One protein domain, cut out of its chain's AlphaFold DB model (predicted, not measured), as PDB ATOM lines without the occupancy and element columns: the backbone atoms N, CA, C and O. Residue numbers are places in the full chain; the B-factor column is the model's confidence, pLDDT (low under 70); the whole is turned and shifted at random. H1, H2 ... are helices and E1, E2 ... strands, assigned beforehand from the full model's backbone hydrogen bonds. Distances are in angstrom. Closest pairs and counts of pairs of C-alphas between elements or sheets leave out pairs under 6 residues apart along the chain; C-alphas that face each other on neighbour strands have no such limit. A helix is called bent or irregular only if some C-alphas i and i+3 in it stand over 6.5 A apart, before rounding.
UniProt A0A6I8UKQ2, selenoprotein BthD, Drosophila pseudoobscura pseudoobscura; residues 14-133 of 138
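What this domain is: This is residues 14 to 133 of the 138 residues of the protein "selenoprotein BthD" of Drosophila pseudoobscura pseudoobscura (UniProt A0A6I8UKQ2). Picture a small four-stranded sheet with the long helix H1 and the shorter H3 over one face, and a tail, residues 114 to 133 with H4 in it, that sticks out from this compact body and makes the length. The short helix H2 only grazes the sheet, and the face away from H1 and H3 has no named helix over it. The printed part has 120 residues, with four named helices and four named strands in the order E1, H1, E2, E3, E4, H2, H3, H4; the class is mixed, helices and strands, and the sheet, E2 E1 E3 E4, is mixed too. The whole is loose, with a radius of gyration of the C-alphas of 19.2 A and spans of 71 by 32 by 26 A.

How they stand to each other: Start at the sheet with its inner strands E1, residues 14 to 18, and E3, residues 65 to 70: they are antiparallel at 160 degrees, and N 15 and O 68 are 2.8 A apart, within hydrogen-bond range. On the other side of E1 look for the edge strand E2, residues 50 to 53, parallel to it at 17 degrees, with N 16 and O 52 at 2.9 A. The other edge strand is E4, residues 81 to 85, which forms a hairpin with E3; there N 67 and O 84 are 2.9 A apart. Now look over the sheet for H1, residues 23 to 43, at a height over the sheet of 9.2 A; it lies over E1 and runs along the strands, at 17 degrees to E1 on the local plane. E1, H1 and E2 form a strand-helix-strand unit, two parallel neighbour strands with a helix between them in the chain, and its crossover is right-handed. On the same face, H3, residues 99 to 109, lies over E3 and E4 at a height over the sheet of 9.2 A, and its closest C-alphas to E4 are those of Ala 109 and Gln 81, 6.5 A apart. These are two layers, helices on one face of a sheet. H1 touches H3 with residues 32 to 40 alone, the closest C-alphas being those of Leu 36 and Val 99, 5.7 A apart; the tilt is steep, 61 degrees. H2, residues 92 to 95, only grazes the sheet with residues 94 to 95, and H4, residues 121 to 131, is not on the sheet. O i to N i+4 pairs within hydrogen-bond range are 16 of 17 in H1, 5 of 7 in H3 and 5 of 7 in H4, while H2 is too short for such a pair.

Where its parts are: Find C-alpha 14 at (127.998, 161.645, 208.038), where E1 begins. H1 runs 31.6 A from C-alpha 23 at (130.659, 179.918, 201.010) to C-alpha 43, and E3 covers 17.1 A. H3 is irregular, with C-alphas 101 and 104 7.4 A apart, and measures 14.8 A. H4 runs 17.0 A to C-alpha 131 at (158.148, 119.970, 211.475).

The domain as a whole: The two C-alphas farthest apart are those of Tyr 21 and Arg 133, 71.3 A. Without residues 114 to 133, which stand free, the body spans 36 by 28 by 20 A. The printed part has no cut, and the links E2 to E3 and H3 to H4 are long. Confidence is low, with pLDDT under 70, in residues 114 to 133.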
ATOM      1  N   LEU A  14     126.907 160.685 208.014       98.12
ATOM      2  CA  LEU A  14     127.998 161.645 208.038       98.12
ATOM      3  C   LEU A  14     127.457 162.987 208.531       98.12
ATOM      4  O   LEU A  14     126.516 163.532 207.954       98.12
ATOM      5  N   TYR A  15     128.072 163.526 209.572       97.62
ATOM      6  CA  TYR A  15     127.784 164.849 210.105       97.62
ATOM      7  C   TYR A  15     128.935 165.774 209.732       97.62
ATOM      8  O   TYR A  15     130.087 165.481 210.053       97.62
ATOM      9  N   ILE A  16     128.630 166.868 209.038       97.50
ATOM     10  CA  ILE A  16     129.615 167.888 208.683       97.50
ATOM     11  C   ILE A  16     129.163 169.232 209.234       97.50
ATOM     12  O   ILE A  16     128.150 169.778 208.797       97.50
ATOM     13  N   ASP A  17     129.954 169.799 210.134       96.06
ATOM     14  CA  ASP A  17     129.723 171.139 210.658       96.06
ATOM     15  C   ASP A  17     130.805 172.079 210.129       96.06
ATOM     16  O   ASP A  17     132.001 171.823 210.253       96.06
ATOM     17  N   HIS A  18     130.400 173.169 209.489       96.31
ATOM     18  CA  HIS A  18     131.317 174.110 208.864       96.31
ATOM     19  C   HIS A  18     130.919 175.552 209.161       96.31
ATOM     20  O   HIS A  18     129.733 175.895 209.222       96.31
ATOM     21  N   CYS A  19     131.913 176.427 209.308       93.88
ATOM     22  CA  CYS A  19     131.643 177.815 209.656       93.88
ATOM     23  C   CYS A  19     130.812 178.533 208.582       93.88
ATOM     24  O   CYS A  19     130.845 178.202 207.390       93.88
ATOM     25  N   ARG A  20     130.069 179.560 209.004       91.12
ATOM     26  CA  ARG A  20     129.192 180.343 208.115       91.12
ATOM     27  C   ARG A  20     129.926 181.320 207.193       91.12
ATOM     28  O   ARG A  20     129.331 181.819 206.248       91.12
ATOM     29  N   TYR A  21     131.196 181.615 207.471       89.06
ATOM     30  CA  TYR A  21     131.957 182.665 206.778       89.06
ATOM     31  C   TYR A  21     132.516 182.226 205.421       89.06
ATOM     32  O   TYR A  21     133.015 183.050 204.660       89.06
ATOM     33  N   ARG A  22     132.490 180.921 205.122       89.25
ATOM     34  CA  ARG A  22     133.091 180.349 203.914       89.25
ATOM     35  C   ARG A  22     132.017 179.712 203.048       89.25
ATOM     36  O   ARG A  22     131.525 178.629 203.348       89.25
ATOM     37  N   GLU A  23     131.704 180.367 201.939       84.75
ATOM     38  CA  GLU A  23     130.659 179.918 201.010       84.75
ATOM     39  C   GLU A  23     130.979 178.552 200.384       84.75
ATOM     40  O   GLU A  23     130.096 177.708 200.226       84.75
ATOM     41  N   ASN A  24     132.261 178.293 200.107       93.00
ATOM     42  CA  ASN A  24     132.701 177.051 199.473       93.00
ATOM     43  C   ASN A  24     132.529 175.822 200.375       93.00
ATOM     44  O   ASN A  24     132.280 174.738 199.859       93.00
ATOM     45  N   PHE A  25     132.574 175.972 201.703       95.12
ATOM     46  CA  PHE A  25     132.535 174.830 202.624       95.12
ATOM     47  C   PHE A  25     131.256 174.008 202.499       95.12
ATOM     48  O   PHE A  25     131.306 172.787 202.611       95.12
ATOM     49  N   ARG A  26     130.121 174.639 202.180       94.62
ATOM     50  CA  ARG A  26     128.888 173.891 201.924       94.62
ATOM     51  C   ARG A  26     129.013 173.011 200.680       94.62
ATOM     52  O   ARG A  26     128.603 171.856 200.707       94.62
ATOM     53  N   ARG A  27     129.564 173.554 199.592       95.94
ATOM     54  CA  ARG A  27     129.803 172.803 198.351       95.94
ATOM     55  C   ARG A  27     130.805 171.677 198.592       95.94
ATOM     56  O   ARG A  27     130.573 170.555 198.159       95.94
ATOM     57  N   ASP A  28     131.881 171.972 199.307       96.81
ATOM     58  CA  ASP A  28     132.948 171.016 199.576       96.81
ATOM     59  C   ASP A  28     132.454 169.884 200.503       96.81
ATOM     60  O   ASP A  28     132.778 168.723 200.273       96.81
ATOM     61  N   ALA A  29     131.570 170.176 201.468       97.19
ATOM     62  CA  ALA A  29     130.887 169.172 202.292       97.19
ATOM     63  C   ALA A  29     130.004 168.222 201.467       97.19
ATOM     64  O   ALA A  29     130.033 167.009 201.672       97.19
ATOM     65  N   LEU A  30     129.242 168.760 200.509       97.12
ATOM     66  CA  LEU A  30     128.430 167.950 199.595       97.12
ATOM     67  C   LEU A  30     129.309 167.073 198.695       97.12
ATOM     68  O   LEU A  30     129.028 165.889 198.526       97.12
ATOM     69  N   GLN A  31     130.397 167.627 198.156       97.94
ATOM     70  CA  GLN A  31     131.334 166.870 197.326       97.94
ATOM     71  C   GLN A  31     132.024 165.756 198.119       97.94
ATOM     72  O   GLN A  31     132.149 164.634 197.621       97.94
ATOM     73  N   LEU A  32     132.444 166.046 199.353       98.25
ATOM     74  CA  LEU A  32     133.040 165.062 200.249       98.25
ATOM     75  C   LEU A  32     132.061 163.921 200.528       98.25
ATOM     76  O   LEU A  32     132.449 162.761 200.437       98.25
ATOM     77  N   HIS A  33     130.790 164.236 200.803       98.19
ATOM     78  CA  HIS A  33     129.749 163.228 201.010       98.19
ATOM     79  C   HIS A  33     129.571 162.317 199.797       98.19
ATOM     80  O   HIS A  33     129.624 161.102 199.966       98.19
ATOM     81  N   VAL A  34     129.408 162.874 198.592       98.06
ATOM     82  CA  VAL A  34     129.244 162.079 197.363       98.06
ATOM     83  C   VAL A  34     130.441 161.152 197.166       98.06
ATOM     84  O   VAL A  34     130.275 159.944 197.018       98.06
ATOM     85  N   SER A  35     131.648 161.710 197.243       98.19
ATOM     86  CA  SER A  35     132.887 160.974 196.985       98.19
ATOM     87  C   SER A  35     133.118 159.871 198.031       98.19
ATOM     88  O   SER A  35     133.471 158.743 197.691       98.19
ATOM     89  N   LEU A  36     132.855 160.161 199.311       98.19
ATOM     90  CA  LEU A  36     132.969 159.186 200.396       98.19
ATOM     91  C   LEU A  36     131.889 158.100 200.307       98.19
ATOM     92  O   LEU A  36     132.179 156.929 200.546       98.19
ATOM     93  N   ALA A  37     130.655 158.457 199.945       97.75
ATOM     94  CA  ALA A  37     129.569 157.501 199.756       97.75
ATOM     95  C   ALA A  37     129.867 156.530 198.604       97.75
ATOM     96  O   ALA A  37     129.599 155.334 198.723       97.75
ATOM     97  N   GLU A  38     130.451 157.015 197.506       97.69
ATOM     98  CA  GLU A  38     130.888 156.173 196.392       97.69
ATOM     99  C   GLU A  38     132.009 155.216 196.801       97.69
ATOM    100  O   GLU A  38     131.899 154.015 196.536       97.69
ATOM    101  N   ALA A  39     133.030 155.718 197.500       96.69
ATOM    102  CA  ALA A  39     134.127 154.901 198.013       96.69
ATOM    103  C   ALA A  39     133.628 153.824 198.993       96.69
ATOM    104  O   ALA A  39     133.955 152.645 198.847       96.69
ATOM    105  N   LEU A  40     132.764 154.191 199.945       95.62
ATOM    106  CA  LEU A  40     132.165 153.239 200.882       95.62
ATOM    107  C   LEU A  40     131.300 152.203 200.179       95.62
ATOM    108  O   LEU A  40     131.367 151.033 200.534       95.62
ATOM    109  N   ARG A  41     130.515 152.590 199.171       95.44
ATOM    110  CA  ARG A  41     129.688 151.649 198.405       95.44
ATOM    111  C   ARG A  41     130.539 150.649 197.621       95.44
ATOM    112  O   ARG A  41     130.126 149.502 197.477       95.44
ATOM    113  N   ALA A  42     131.707 151.060 197.124       94.88
ATOM    114  CA  ALA A  42     132.634 150.159 196.441       94.88
ATOM    115  C   ALA A  42     133.198 149.081 197.385       94.88
ATOM    116  O   ALA A  42     133.355 147.932 196.978       94.88
ATOM    117  N   LEU A  43     133.452 149.431 198.652       92.94
ATOM    118  CA  LEU A  43     133.972 148.516 199.676       92.94
ATOM    119  C   LEU A  43     132.861 147.693 200.361       92.94
ATOM    120  O   LEU A  43     133.006 146.495 200.603       92.94
ATOM    121  N   HIS A  44     131.728 148.334 200.645       93.88
ATOM    122  CA  HIS A  44     130.591 147.809 201.399       93.88
ATOM    123  C   HIS A  44     129.270 148.174 200.693       93.88
ATOM    124  O   HIS A  44     128.583 149.113 201.095       93.88
ATOM    125  N   PRO A  45     128.833 147.403 199.676       93.81
ATOM    126  CA  PRO A  45     127.697 147.768 198.813       93.81
ATOM    127  C   PRO A  45     126.341 147.946 199.510       93.81
ATOM    128  O   PRO A  45     125.414 148.512 198.932       93.81
ATOM    129  N   ARG A  46     126.197 147.432 200.737       92.94
ATOM    130  CA  ARG A  46     124.972 147.554 201.544       92.94
ATOM    131  C   ARG A  46     124.899 148.861 202.336       92.94
ATOM    132  O   ARG A  46     123.822 149.197 202.823       92.94
ATOM    133  N   VAL A  47     126.020 149.571 202.462       94.25
ATOM    134  CA  VAL A  47     126.116 150.834 203.189       94.25
ATOM    135  C   VAL A  47     125.651 151.973 202.290       94.25
ATOM    136  O   VAL A  47     126.171 152.178 201.193       94.25
ATOM    137  N   LYS A  48     124.670 152.735 202.769       95.94
ATOM    138  CA  LYS A  48     124.155 153.951 202.140       95.94
ATOM    139  C   LYS A  48     124.429 155.127 203.066       95.94
ATOM    140  O   LYS A  48     123.672 155.379 203.996       95.94
ATOM    141  N   LEU A  49     125.522 155.838 202.815       97.56
ATOM    142  CA  LEU A  49     125.922 156.958 203.660       97.56
ATOM    143  C   LEU A  49     124.948 158.138 203.516       97.56
ATOM    144  O   LEU A  49     124.796 158.703 202.431       97.56
ATOM    145  N   GLN A  50     124.324 158.529 204.621       97.19
ATOM    146  CA  GLN A  50     123.447 159.697 204.711       97.19
ATOM    147  C   GLN A  50     124.239 160.933 205.160       97.19
ATOM    148  O   GLN A  50     125.358 160.803 205.652       97.19
ATOM    149  N   LEU A  51     123.668 162.131 205.007       97.00
ATOM    150  CA  LEU A  51     124.347 163.391 205.319       97.00
ATOM    151  C   LEU A  51     123.496 164.305 206.201       97.00
ATOM    152  O   LEU A  51     122.310 164.526 205.945       97.00
ATOM    153  N   ARG A  52     124.149 164.922 207.184       96.31
ATOM    154  CA  ARG A  52     123.668 166.081 207.935       96.31
ATOM    155  C   ARG A  52     124.725 167.175 207.911       96.31
ATOM    156  O   ARG A  52     125.892 166.911 208.170       96.31
ATOM    157  N   ILE A  53     124.305 168.400 207.597       95.25
ATOM    158  CA  ILE A  53     125.181 169.579 207.603       95.25
ATOM    159  C   ILE A  53     124.657 170.596 208.607       95.25
ATOM    160  O   ILE A  53     123.487 170.978 208.498       95.25
ATOM    161  N   ASN A  54     125.523 171.089 209.499       94.44
ATOM    162  CA  ASN A  54     125.206 172.142 210.471       94.44
ATOM    163  C   ASN A  54     123.912 171.835 211.234       94.44
ATOM    164  O   ASN A  54     123.028 172.690 211.343       94.44
ATOM    165  N   GLU A  55     123.751 170.589 211.687       91.69
ATOM    166  CA  GLU A  55     122.489 170.111 212.266       91.69
ATOM    167  C   GLU A  55     122.093 170.936 213.494       91.69
ATOM    168  O   GLU A  55     120.944 171.370 213.596       91.69
ATOM    169  N   HIS A  56     123.086 171.232 214.338       87.88
ATOM    170  CA  HIS A  56     122.982 172.061 215.542       87.88
ATOM    171  C   HIS A  56     123.316 173.539 215.287       87.88
ATOM    172  O   HIS A  56     123.462 174.322 216.220       87.88
ATOM    173  N   GLY A  57     123.403 173.936 214.016       88.19
ATOM    174  CA  GLY A  57     123.843 175.260 213.586       88.19
ATOM    175  C   GLY A  57     125.317 175.296 213.158       88.19
ATOM    176  O   GLY A  57     126.081 174.384 213.459       88.19
ATOM    177  N   PRO A  58     125.716 176.324 212.388       89.88
ATOM    178  CA  PRO A  58     127.094 176.470 211.934       89.88
ATOM    179  C   PRO A  58     128.016 176.898 213.091       89.88
ATOM    180  O   PRO A  58     127.648 177.816 213.828       89.88
ATOM    181  N   PRO A  59     129.229 176.329 213.199       91.31
ATOM    182  CA  PRO A  59     130.268 176.811 214.106       91.31
ATOM    183  C   PRO A  59     130.595 178.301 213.917       91.31
ATOM    184  O   PRO A  59     130.540 178.835 212.797       91.31
ATOM    185  N   GLU A  60     130.968 178.969 215.012       91.38
ATOM    186  CA  GLU A  60     131.323 180.394 215.021       91.38
ATOM    187  C   GLU A  60     132.797 180.645 214.692       91.38
ATOM    188  O   GLU A  60     133.172 181.761 214.331       91.38
ATOM    189  N   GLU A  61     133.637 179.621 214.782       91.94
ATOM    190  CA  GLU A  61     135.072 179.704 214.565       91.94
ATOM    191  C   GLU A  61     135.417 179.733 213.069       91.94
ATOM    192  O   GLU A  61     134.997 178.883 212.277       91.94
ATOM    193  N   GLU A  62     136.234 180.700 212.649       89.94
ATOM    194  CA  GLU A  62     136.681 180.773 211.259       89.94
ATOM    195  C   GLU A  62     137.551 179.559 210.887       89.94
ATOM    196  O   GLU A  62     138.483 179.174 211.593       89.94
ATOM    197  N   GLY A  63     137.258 178.951 209.735       90.25
ATOM    198  CA  GLY A  63     137.954 177.752 209.273       90.25
ATOM    199  C   GLY A  63     137.540 176.444 209.956       90.25
ATOM    200  O   GLY A  63     138.181 175.432 209.676       90.25
ATOM    201  N   ALA A  64     136.496 176.430 210.796       95.12
ATOM    202  CA  ALA A  64     135.885 175.184 211.260       95.12
ATOM    203  C   ALA A  64     135.328 174.382 210.076       95.12
ATOM    204  O   ALA A  64     134.547 174.903 209.270       95.12
ATOM    205  N   PHE A  65     135.752 173.125 209.995       97.12
ATOM    206  CA  PHE A  65     135.243 172.116 209.075       97.12
ATOM    207  C   PHE A  65     135.402 170.775 209.785       97.12
ATOM    208  O   PHE A  65     136.460 170.145 209.750       97.12
ATOM    209  N   GLU A  66     134.368 170.399 210.515       97.06
ATOM    210  CA  GLU A  66     134.367 169.268 211.424       97.06
ATOM    211  C   GLU A  66     133.590 168.124 210.783       97.06
ATOM    212  O   GLU A  66     132.490 168.322 210.268       97.06
ATOM    213  N   VAL A  67     134.170 166.927 210.799       98.12
ATOM    214  CA  VAL A  67     133.546 165.718 210.256       98.12
ATOM    215  C   VAL A  67     133.410 164.702 211.373       98.12
ATOM    216  O   VAL A  67     134.384 164.359 212.047       98.12
ATOM    217  N   ALA A  68     132.200 164.196 211.541       98.12
ATOM    218  CA  ALA A  68     131.852 163.146 212.479       98.12
ATOM    219  C   ALA A  68     130.981 162.096 211.785       98.12
ATOM    220  O   ALA A  68     130.347 162.365 210.764       98.12
ATOM    221  N   ILE A  69     130.938 160.888 212.338       98.19
ATOM    222  CA  ILE A  69     130.123 159.806 211.797       98.19
ATOM    223  C   ILE A  69     129.474 158.986 212.906       98.19
ATOM    224  O   ILE A  69     130.040 158.822 213.985       98.19
ATOM    225  N   ALA A  70     128.288 158.457 212.629       97.44
ATOM    226  CA  ALA A  70     127.625 157.472 213.471       97.44
ATOM    227  C   ALA A  70     127.081 156.323 212.610       97.44
ATOM    228  O   ALA A  70     126.680 156.536 211.463       97.44
ATOM    229  N   ALA A  71     127.076 155.106 213.162       96.00
ATOM    230  CA  ALA A  71     126.573 153.910 212.477       96.00
ATOM    231  C   ALA A  71     125.054 153.945 212.246       96.00
ATOM    232  O   ALA A  71     124.555 153.370 211.280       96.00
ATOM    233  N   THR A  72     124.343 154.669 213.104       95.25
ATOM    234  CA  THR A  72     122.915 154.977 213.009       95.25
ATOM    235  C   THR A  72     122.710 156.465 213.307       95.25
ATOM    236  O   THR A  72     123.597 157.085 213.900       95.25
ATOM    237  N   PRO A  73     121.568 157.068 212.935       95.38
ATOM    238  CA  PRO A  73     121.270 158.456 213.277       95.38
ATOM    239  C   PRO A  73     121.423 158.731 214.780       95.38
ATOM    240  O   PRO A  73     120.773 158.093 215.604       95.38
ATOM    241  N   ALA A  74     122.294 159.678 215.117       92.88
ATOM    242  CA  ALA A  74     122.623 160.082 216.479       92.88
ATOM    243  C   ALA A  74     121.923 161.395 216.852       92.88
ATOM    244  O   ALA A  74     122.096 162.412 216.171       92.88
ATOM    245  N   GLU A  75     121.187 161.392 217.965       87.38
ATOM    246  CA  GLU A  75     120.514 162.587 218.490       87.38
ATOM    247  C   GLU A  75     121.514 163.586 219.082       87.38
ATOM    248  O   GLU A  75     121.400 164.792 218.852       87.38
ATOM    249  N   SER A  76     122.530 163.090 219.798       89.19
ATOM    250  CA  SER A  76     123.540 163.931 220.435       89.19
ATOM    251  C   SER A  76     124.866 163.943 219.657       89.19
ATOM    252  O   SER A  76     125.210 162.964 218.988       89.19
ATOM    253  N   PRO A  77     125.649 165.037 219.726       89.62
ATOM    254  CA  PRO A  77     127.013 165.067 219.199       89.62
ATOM    255  C   PRO A  77     127.955 164.053 219.863       89.62
ATOM    256  O   PRO A  77     128.877 163.575 219.211       89.62
ATOM    257  N   SER A  78     127.718 163.712 221.133       89.94
ATOM    258  CA  SER A  78     128.560 162.799 221.918       89.94
ATOM    259  C   SER A  78     128.493 161.349 221.439       89.94
ATOM    260  O   SER A  78     129.445 160.601 221.634       89.94
ATOM    261  N   ASP A  79     127.394 160.964 220.786       92.69
ATOM    262  CA  ASP A  79     127.206 159.620 220.221       92.69
ATOM    263  C   ASP A  79     127.864 159.466 218.839       92.69
ATOM    264  O   ASP A  79     127.770 158.419 218.196       92.69
ATOM    265  N   ARG A  80     128.511 160.527 218.345       95.44
ATOM    266  CA  ARG A  80     129.176 160.557 217.045       95.44
ATOM    267  C   ARG A  80     130.666 160.388 217.249       95.44
ATOM    268  O   ARG A  80     131.279 161.028 218.101       95.44
ATOM    269  N   GLN A  81     131.280 159.591 216.392       97.50
ATOM    270  CA  GLN A  81     132.725 159.488 216.354       97.50
ATOM    271  C   GLN A  81     133.299 160.630 215.518       97.50
ATOM    272  O   GLN A  81     133.006 160.754 214.329       97.50
ATOM    273  N   HIS A  82     134.130 161.462 216.137       97.06
ATOM    274  CA  HIS A  82     134.838 162.531 215.442       97.06
ATOM    275  C   HIS A  82     135.943 161.956 214.544       97.06
ATOM    276  O   HIS A  82     136.753 161.141 214.985       97.06
ATOM    277  N   ILE A  83     135.971 162.392 213.285       97.75
ATOM    278  CA  ILE A  83     136.880 161.898 212.242       97.75
ATOM    279  C   ILE A  83     137.886 162.971 211.833       97.75
ATOM    280  O   ILE A  83     139.050 162.663 211.569       97.75
ATOM    281  N   TRP A  84     137.458 164.232 211.769       97.44
ATOM    282  CA  TRP A  84     138.293 165.311 211.259       97.44
ATOM    283  C   TRP A  84     137.962 166.656 211.880       97.44
ATOM    284  O   TRP A  84     136.790 167.013 211.985       97.44
ATOM    285  N   THR A  85     139.010 167.436 212.151       95.88
ATOM    286  CA  THR A  85     138.907 168.852 212.503       95.88
ATOM    287  C   THR A  85     139.704 169.721 211.538       95.88
ATOM    288  O   THR A  85     140.889 169.478 211.265       95.88
ATOM    289  N   GLY A  86     139.052 170.769 211.036       94.69
ATOM    290  CA  GLY A  86     139.673 171.795 210.213       94.69
ATOM    291  C   GLY A  86     140.437 172.808 211.063       94.69
ATOM    292  O   GLY A  86     141.489 173.297 210.653       94.69
ATOM    293  N   LEU A  87     139.986 173.102 212.285       92.44
ATOM    294  CA  LEU A  87     140.436 174.263 213.069       92.44
ATOM    295  C   LEU A  87     141.956 174.418 213.191       92.44
ATOM    296  O   LEU A  87     142.477 175.521 213.028       92.44
ATOM    297  N   ARG A  88     142.696 173.323 213.368       87.25
ATOM    298  CA  ARG A  88     144.154 173.358 213.599       87.25
ATOM    299  C   ARG A  88     145.011 173.197 212.341       87.25
ATOM    300  O   ARG A  88     146.233 173.245 212.432       87.25
ATOM    301  N   ARG A  89     144.401 173.002 211.170       91.81
ATOM    302  CA  ARG A  89     145.137 172.678 209.939       91.81
ATOM    303  C   ARG A  89     145.612 173.916 209.187       91.81
ATOM    304  O   ARG A  89     144.855 174.874 209.019       91.81
ATOM    305  N   VAL A  90     146.861 173.870 208.732       86.25
ATOM    306  CA  VAL A  90     147.507 174.874 207.877       86.25
ATOM    307  C   VAL A  90     148.285 174.141 206.775       86.25
ATOM    308  O   VAL A  90     148.920 173.132 207.082       86.25
ATOM    309  N   PRO A  91     148.237 174.584 205.503       88.81
ATOM    310  CA  PRO A  91     147.566 175.780 204.975       88.81
ATOM    311  C   PRO A  91     146.028 175.669 204.958       88.81
ATOM    312  O   PRO A  91     145.471 174.608 205.220       88.81
ATOM    313  N   PHE A  92     145.325 176.761 204.630       85.69
ATOM    314  CA  PHE A  92     143.851 176.806 204.638       85.69
ATOM    315  C   PHE A  92     143.195 175.760 203.714       85.69
ATOM    316  O   PHE A  92     142.117 175.256 204.008       85.69
ATOM    317  N   ALA A  93     143.856 175.372 202.623       88.06
ATOM    318  CA  ALA A  93     143.362 174.302 201.753       88.06
ATOM    319  C   ALA A  93     143.231 172.947 202.479       88.06
ATOM    320  O   ALA A  93     142.404 172.134 202.095       88.06
ATOM    321  N   ALA A  94     143.986 172.726 203.562       92.75
ATOM    322  CA  ALA A  94     143.939 171.501 204.355       92.75
ATOM    323  C   ALA A  94     142.804 171.484 205.398       92.75
ATOM    324  O   ALA A  94     142.728 170.548 206.190       92.75
ATOM    325  N   LYS A  95     141.944 172.516 205.460       94.62
ATOM    326  CA  LYS A  95     140.778 172.530 206.363       94.62
ATOM    327  C   LYS A  95     139.770 171.440 205.989       94.62
ATOM    328  O   LYS A  95     139.230 170.796 206.882       94.62
ATOM    329  N   VAL A  96     139.567 171.219 204.691       95.94
ATOM    330  CA  VAL A  96     138.678 170.187 204.142       95.94
ATOM    331  C   VAL A  96     139.502 168.922 203.856       95.94
ATOM    332  O   VAL A  96     140.544 169.038 203.208       95.94
ATOM    333  N   PRO A  97     139.088 167.734 204.330       96.81
ATOM    334  CA  PRO A  97     139.792 166.487 204.035       96.81
ATOM    335  C   PRO A  97     139.578 166.016 202.595       96.81
ATOM    336  O   PRO A  97     138.521 166.255 202.005       96.81
ATOM    337  N   HIS A  98     140.538 165.254 202.067       96.62
ATOM    338  CA  HIS A  98     140.297 164.362 200.937       96.62
ATOM    339  C   HIS A  98     139.648 163.052 201.416       96.62
ATOM    340  O   HIS A  98     139.763 162.682 202.585       96.62
ATOM    341  N   VAL A  99     138.986 162.309 200.520       97.25
ATOM    342  CA  VAL A  99     138.381 161.005 200.866       97.25
ATOM    343  C   VAL A  99     139.425 160.039 201.422       97.25
ATOM    344  O   VAL A  99     139.162 159.381 202.426       97.25
ATOM    345  N   ASP A 100     140.613 160.002 200.821       96.38
ATOM    346  CA  ASP A 100     141.706 159.121 201.253       96.38
ATOM    347  C   ASP A 100     142.164 159.404 202.689       96.38
ATOM    348  O   ASP A 100     142.598 158.492 203.390       96.38
ATOM    349  N   ASP A 101     142.013 160.646 203.155       95.81
ATOM    350  CA  ASP A 101     142.388 161.023 204.514       95.81
ATOM    351  C   ASP A 101     141.419 160.463 205.566       95.81
ATOM    352  O   ASP A 101     141.789 160.305 206.733       95.81
ATOM    353  N   ILE A 102     140.165 160.202 205.177       97.38
ATOM    354  CA  ILE A 102     139.084 159.876 206.117       97.38
ATOM    355  C   ILE A 102     138.411 158.523 205.874       97.38
ATOM    356  O   ILE A 102     137.709 158.050 206.763       97.38
ATOM    357  N   ILE A 103     138.624 157.857 204.736       96.62
ATOM    358  CA  ILE A 103     137.958 156.582 204.425       96.62
ATOM    359  C   ILE A 103     138.300 155.492 205.445       96.62
ATOM    360  O   ILE A 103     137.405 154.830 205.963       96.62
ATOM    361  N   THR A 104     139.575 155.342 205.808       95.75
ATOM    362  CA  THR A 104     140.015 154.364 206.814       95.75
ATOM    363  C   THR A 104     139.434 154.642 208.204       95.75
ATOM    364  O   THR A 104     138.809 153.735 208.757       95.75
ATOM    365  N   PRO A 105     139.569 155.848 208.800       97.00
ATOM    366  CA  PRO A 105     138.975 156.107 210.112       97.00
ATOM    367  C   PRO A 105     137.445 156.010 210.095       97.00
ATOM    368  O   PRO A 105     136.869 155.575 211.088       97.00
ATOM    369  N   VAL A 106     136.786 156.327 208.974       97.25
ATOM    370  CA  VAL A 106     135.345 156.100 208.788       97.25
ATOM    371  C   VAL A 106     135.006 154.612 208.819       97.25
ATOM    372  O   VAL A 106     134.121 154.211 209.572       97.25
ATOM    373  N   CYS A 107     135.713 153.771 208.059       95.56
ATOM    374  CA  CYS A 107     135.498 152.324 208.090       95.56
ATOM    375  C   CYS A 107     135.719 151.746 209.495       95.56
ATOM    376  O   CYS A 107     134.936 150.906 209.936       95.56
ATOM    377  N   ASN A 108     136.733 152.228 210.219       95.06
ATOM    378  CA  ASN A 108     136.996 151.824 211.602       95.06
ATOM    379  C   ASN A 108     135.852 152.238 212.538       95.06
ATOM    380  O   ASN A 108     135.380 151.421 213.325       95.06
ATOM    381  N   ALA A 109     135.386 153.487 212.436       95.56
ATOM    382  CA  ALA A 109     134.286 154.017 213.241       95.56
ATOM    383  C   ALA A 109     132.980 153.241 213.037       95.56
ATOM    384  O   ALA A 109     132.216 153.016 213.972       95.56
ATOM    385  N   LEU A 110     132.742 152.801 211.802       94.56
ATOM    386  CA  LEU A 110     131.583 151.998 211.432       94.56
ATOM    387  C   LEU A 110     131.781 150.493 211.669       94.56
ATOM    388  O   LEU A 110     130.886 149.719 211.338       94.56
ATOM    389  N   GLN A 111     132.932 150.073 212.208       92.19
ATOM    390  CA  GLN A 111     133.296 148.664 212.410       92.19
ATOM    391  C   GLN A 111     133.157 147.829 211.122       92.19
ATOM    392  O   GLN A 111     132.757 146.669 211.139       92.19
ATOM    393  N   LEU A 112     133.473 148.441 209.977       86.25
ATOM    394  CA  LEU A 112     133.402 147.814 208.656       86.25
ATOM    395  C   LEU A 112     134.702 147.102 208.267       86.25
ATOM    396  O   LEU A 112     134.740 146.400 207.255       86.25
ATOM    397  N   VAL A 113     135.767 147.263 209.055       73.56
ATOM    398  CA  VAL A 113     136.999 146.495 208.874       73.56
ATOM    399  C   VAL A 113     136.676 145.027 209.112       73.56
ATOM    400  O   VAL A 113     136.249 144.641 210.194       73.56
ATOM    401  N   ARG A 114     136.840 144.217 208.066       57.12
ATOM    402  CA  ARG A 114     136.633 142.773 208.133       57.12
ATOM    403  C   ARG A 114     137.599 142.161 209.151       57.12
ATOM    404  O   ARG A 114     138.795 142.423 209.082       57.12
ATOM    405  N   ASP A 115     137.094 141.259 209.989       49.06
ATOM    406  CA  ASP A 115     137.891 140.301 210.780       49.06
ATOM    407  C   ASP A 115     138.769 139.370 209.900       49.06
ATOM    408  O   ASP A 115     139.614 138.626 210.395       49.06
ATOM    409  N   ASP A 116     138.614 139.422 208.573       46.53
ATOM    410  CA  ASP A 116     139.300 138.566 207.599       46.53
ATOM    411  C   ASP A 116     140.785 138.921 207.332       46.53
ATOM    412  O   ASP A 116     141.346 138.442 206.351       46.53
ATOM    413  N   ASP A 117     141.455 139.713 208.181       45.66
ATOM    414  CA  ASP A 117     142.927 139.895 208.135       45.66
ATOM    415  C   ASP A 117     143.665 139.141 209.266       45.66
ATOM    416  O   ASP A 117     144.882 139.221 209.429       45.66
ATOM    417  N   HIS A 118     142.951 138.336 210.059       45.38
ATOM    418  CA  HIS A 118     143.543 137.445 211.066       45.38
ATOM    419  C   HIS A 118     143.567 135.977 210.634       45.38
ATOM    420  O   HIS A 118     143.352 135.078 211.439       45.38
ATOM    421  N   THR A 119     143.878 135.682 209.369       46.56
ATOM    422  CA  THR A 119     144.126 134.291 208.941       46.56
ATOM    423  C   THR A 119     145.253 134.125 207.918       46.56
ATOM    424  O   THR A 119     145.122 133.337 206.996       46.56
ATOM    425  N   ASP A 120     146.421 134.756 208.104       46.97
ATOM    426  CA  ASP A 120     147.629 134.260 207.396       46.97
ATOM    427  C   ASP A 120     148.940 134.261 208.211       46.97
ATOM    428  O   ASP A 120     149.870 133.516 207.911       46.97
ATOM    429  N   GLY A 121     149.012 134.975 209.342       46.44
ATOM    430  CA  GLY A 121     150.226 134.989 210.179       46.44
ATOM    431  C   GLY A 121     150.394 133.782 211.116       46.44
ATOM    432  O   GLY A 121     151.509 133.300 211.343       46.44
ATOM    433  N   GLU A 122     149.302 133.252 211.679       48.44
ATOM    434  CA  GLU A 122     149.397 132.233 212.739       48.44
ATOM    435  C   GLU A 122     149.508 130.795 212.196       48.44
ATOM    436  O   GLU A 122     150.165 129.935 212.798       48.44
ATOM    437  N   SER A 123     148.966 130.543 211.000       49.88
ATOM    438  CA  SER A 123     149.062 129.244 210.317       49.88
ATOM    439  C   SER A 123     150.495 128.907 209.889       49.88
ATOM    440  O   SER A 123     150.911 127.749 209.986       49.88
ATOM    441  N   HIS A 124     151.297 129.897 209.483       52.34
ATOM    442  CA  HIS A 124     152.703 129.678 209.123       52.34
ATOM    443  C   HIS A 124     153.581 129.343 210.340       52.34
ATOM    444  O   HIS A 124     154.419 128.438 210.276       52.34
ATOM    445  N   ARG A 125     153.347 129.990 211.491       55.25
ATOM    446  CA  ARG A 125     154.131 129.737 212.711       55.25
ATOM    447  C   ARG A 125     153.872 128.341 213.287       55.25
ATOM    448  O   ARG A 125     154.815 127.659 213.689       55.25
ATOM    449  N   ARG A 126     152.617 127.873 213.261       55.47
ATOM    450  CA  ARG A 126     152.249 126.518 213.718       55.47
ATOM    451  C   ARG A 126     152.768 125.420 212.779       55.47
ATOM    452  O   ARG A 126     153.208 124.374 213.258       55.47
ATOM    453  N   LYS A 127     152.814 125.665 211.463       52.84
ATOM    454  CA  LYS A 127     153.367 124.709 210.481       52.84
ATOM    455  C   LYS A 127     154.876 124.480 210.656       52.84
ATOM    456  O   LYS A 127     155.327 123.342 210.555       52.84
ATOM    457  N   MET A 128     155.644 125.509 211.027       55.84
ATOM    458  CA  MET A 128     157.083 125.365 211.311       55.84
ATOM    459  C   MET A 128     157.384 124.704 212.666       55.84
ATOM    460  O   MET A 128     158.420 124.055 212.822       55.84
ATOM    461  N   ALA A 129     156.488 124.837 213.652       57.16
ATOM    462  CA  ALA A 129     156.663 124.223 214.970       57.16
ATOM    463  C   ALA A 129     156.478 122.694 214.941       57.16
ATOM    464  O   ALA A 129     157.187 121.972 215.643       57.16
ATOM    465  N   ASN A 130     155.590 122.185 214.081       55.16
ATOM    466  CA  ASN A 130     155.313 120.749 213.982       55.16
ATOM    467  C   ASN A 130     156.347 119.971 213.151       55.16
ATOM    468  O   ASN A 130     156.507 118.771 213.359       55.16
ATOM    469  N   LEU A 131     157.105 120.634 212.270       56.06
ATOM    470  CA  LEU A 131     158.148 119.970 211.475       56.06
ATOM    471  C   LEU A 131     159.433 119.690 212.278       56.06
ATOM    472  O   LEU A 131     160.216 118.816 211.920       56.06
ATOM    473  N   ARG A 132     159.651 120.403 213.392       55.62
ATOM    474  CA  ARG A 132     160.817 120.197 214.270       55.62
ATOM    475  C   ARG A 132     160.660 119.031 215.249       55.62
ATOM    476  O   ARG A 132     161.646 118.631 215.856       55.62
ATOM    477  N   ARG A 133     159.451 118.477 215.410       53.00
ATOM    478  CA  ARG A 133     159.164 117.414 216.393       53.00
ATOM    479  C   ARG A 133     159.168 115.997 215.815       53.00
ATOM    480  O   ARG A 133     159.176 115.042 216.580       53.00
TER     481      ARG A 133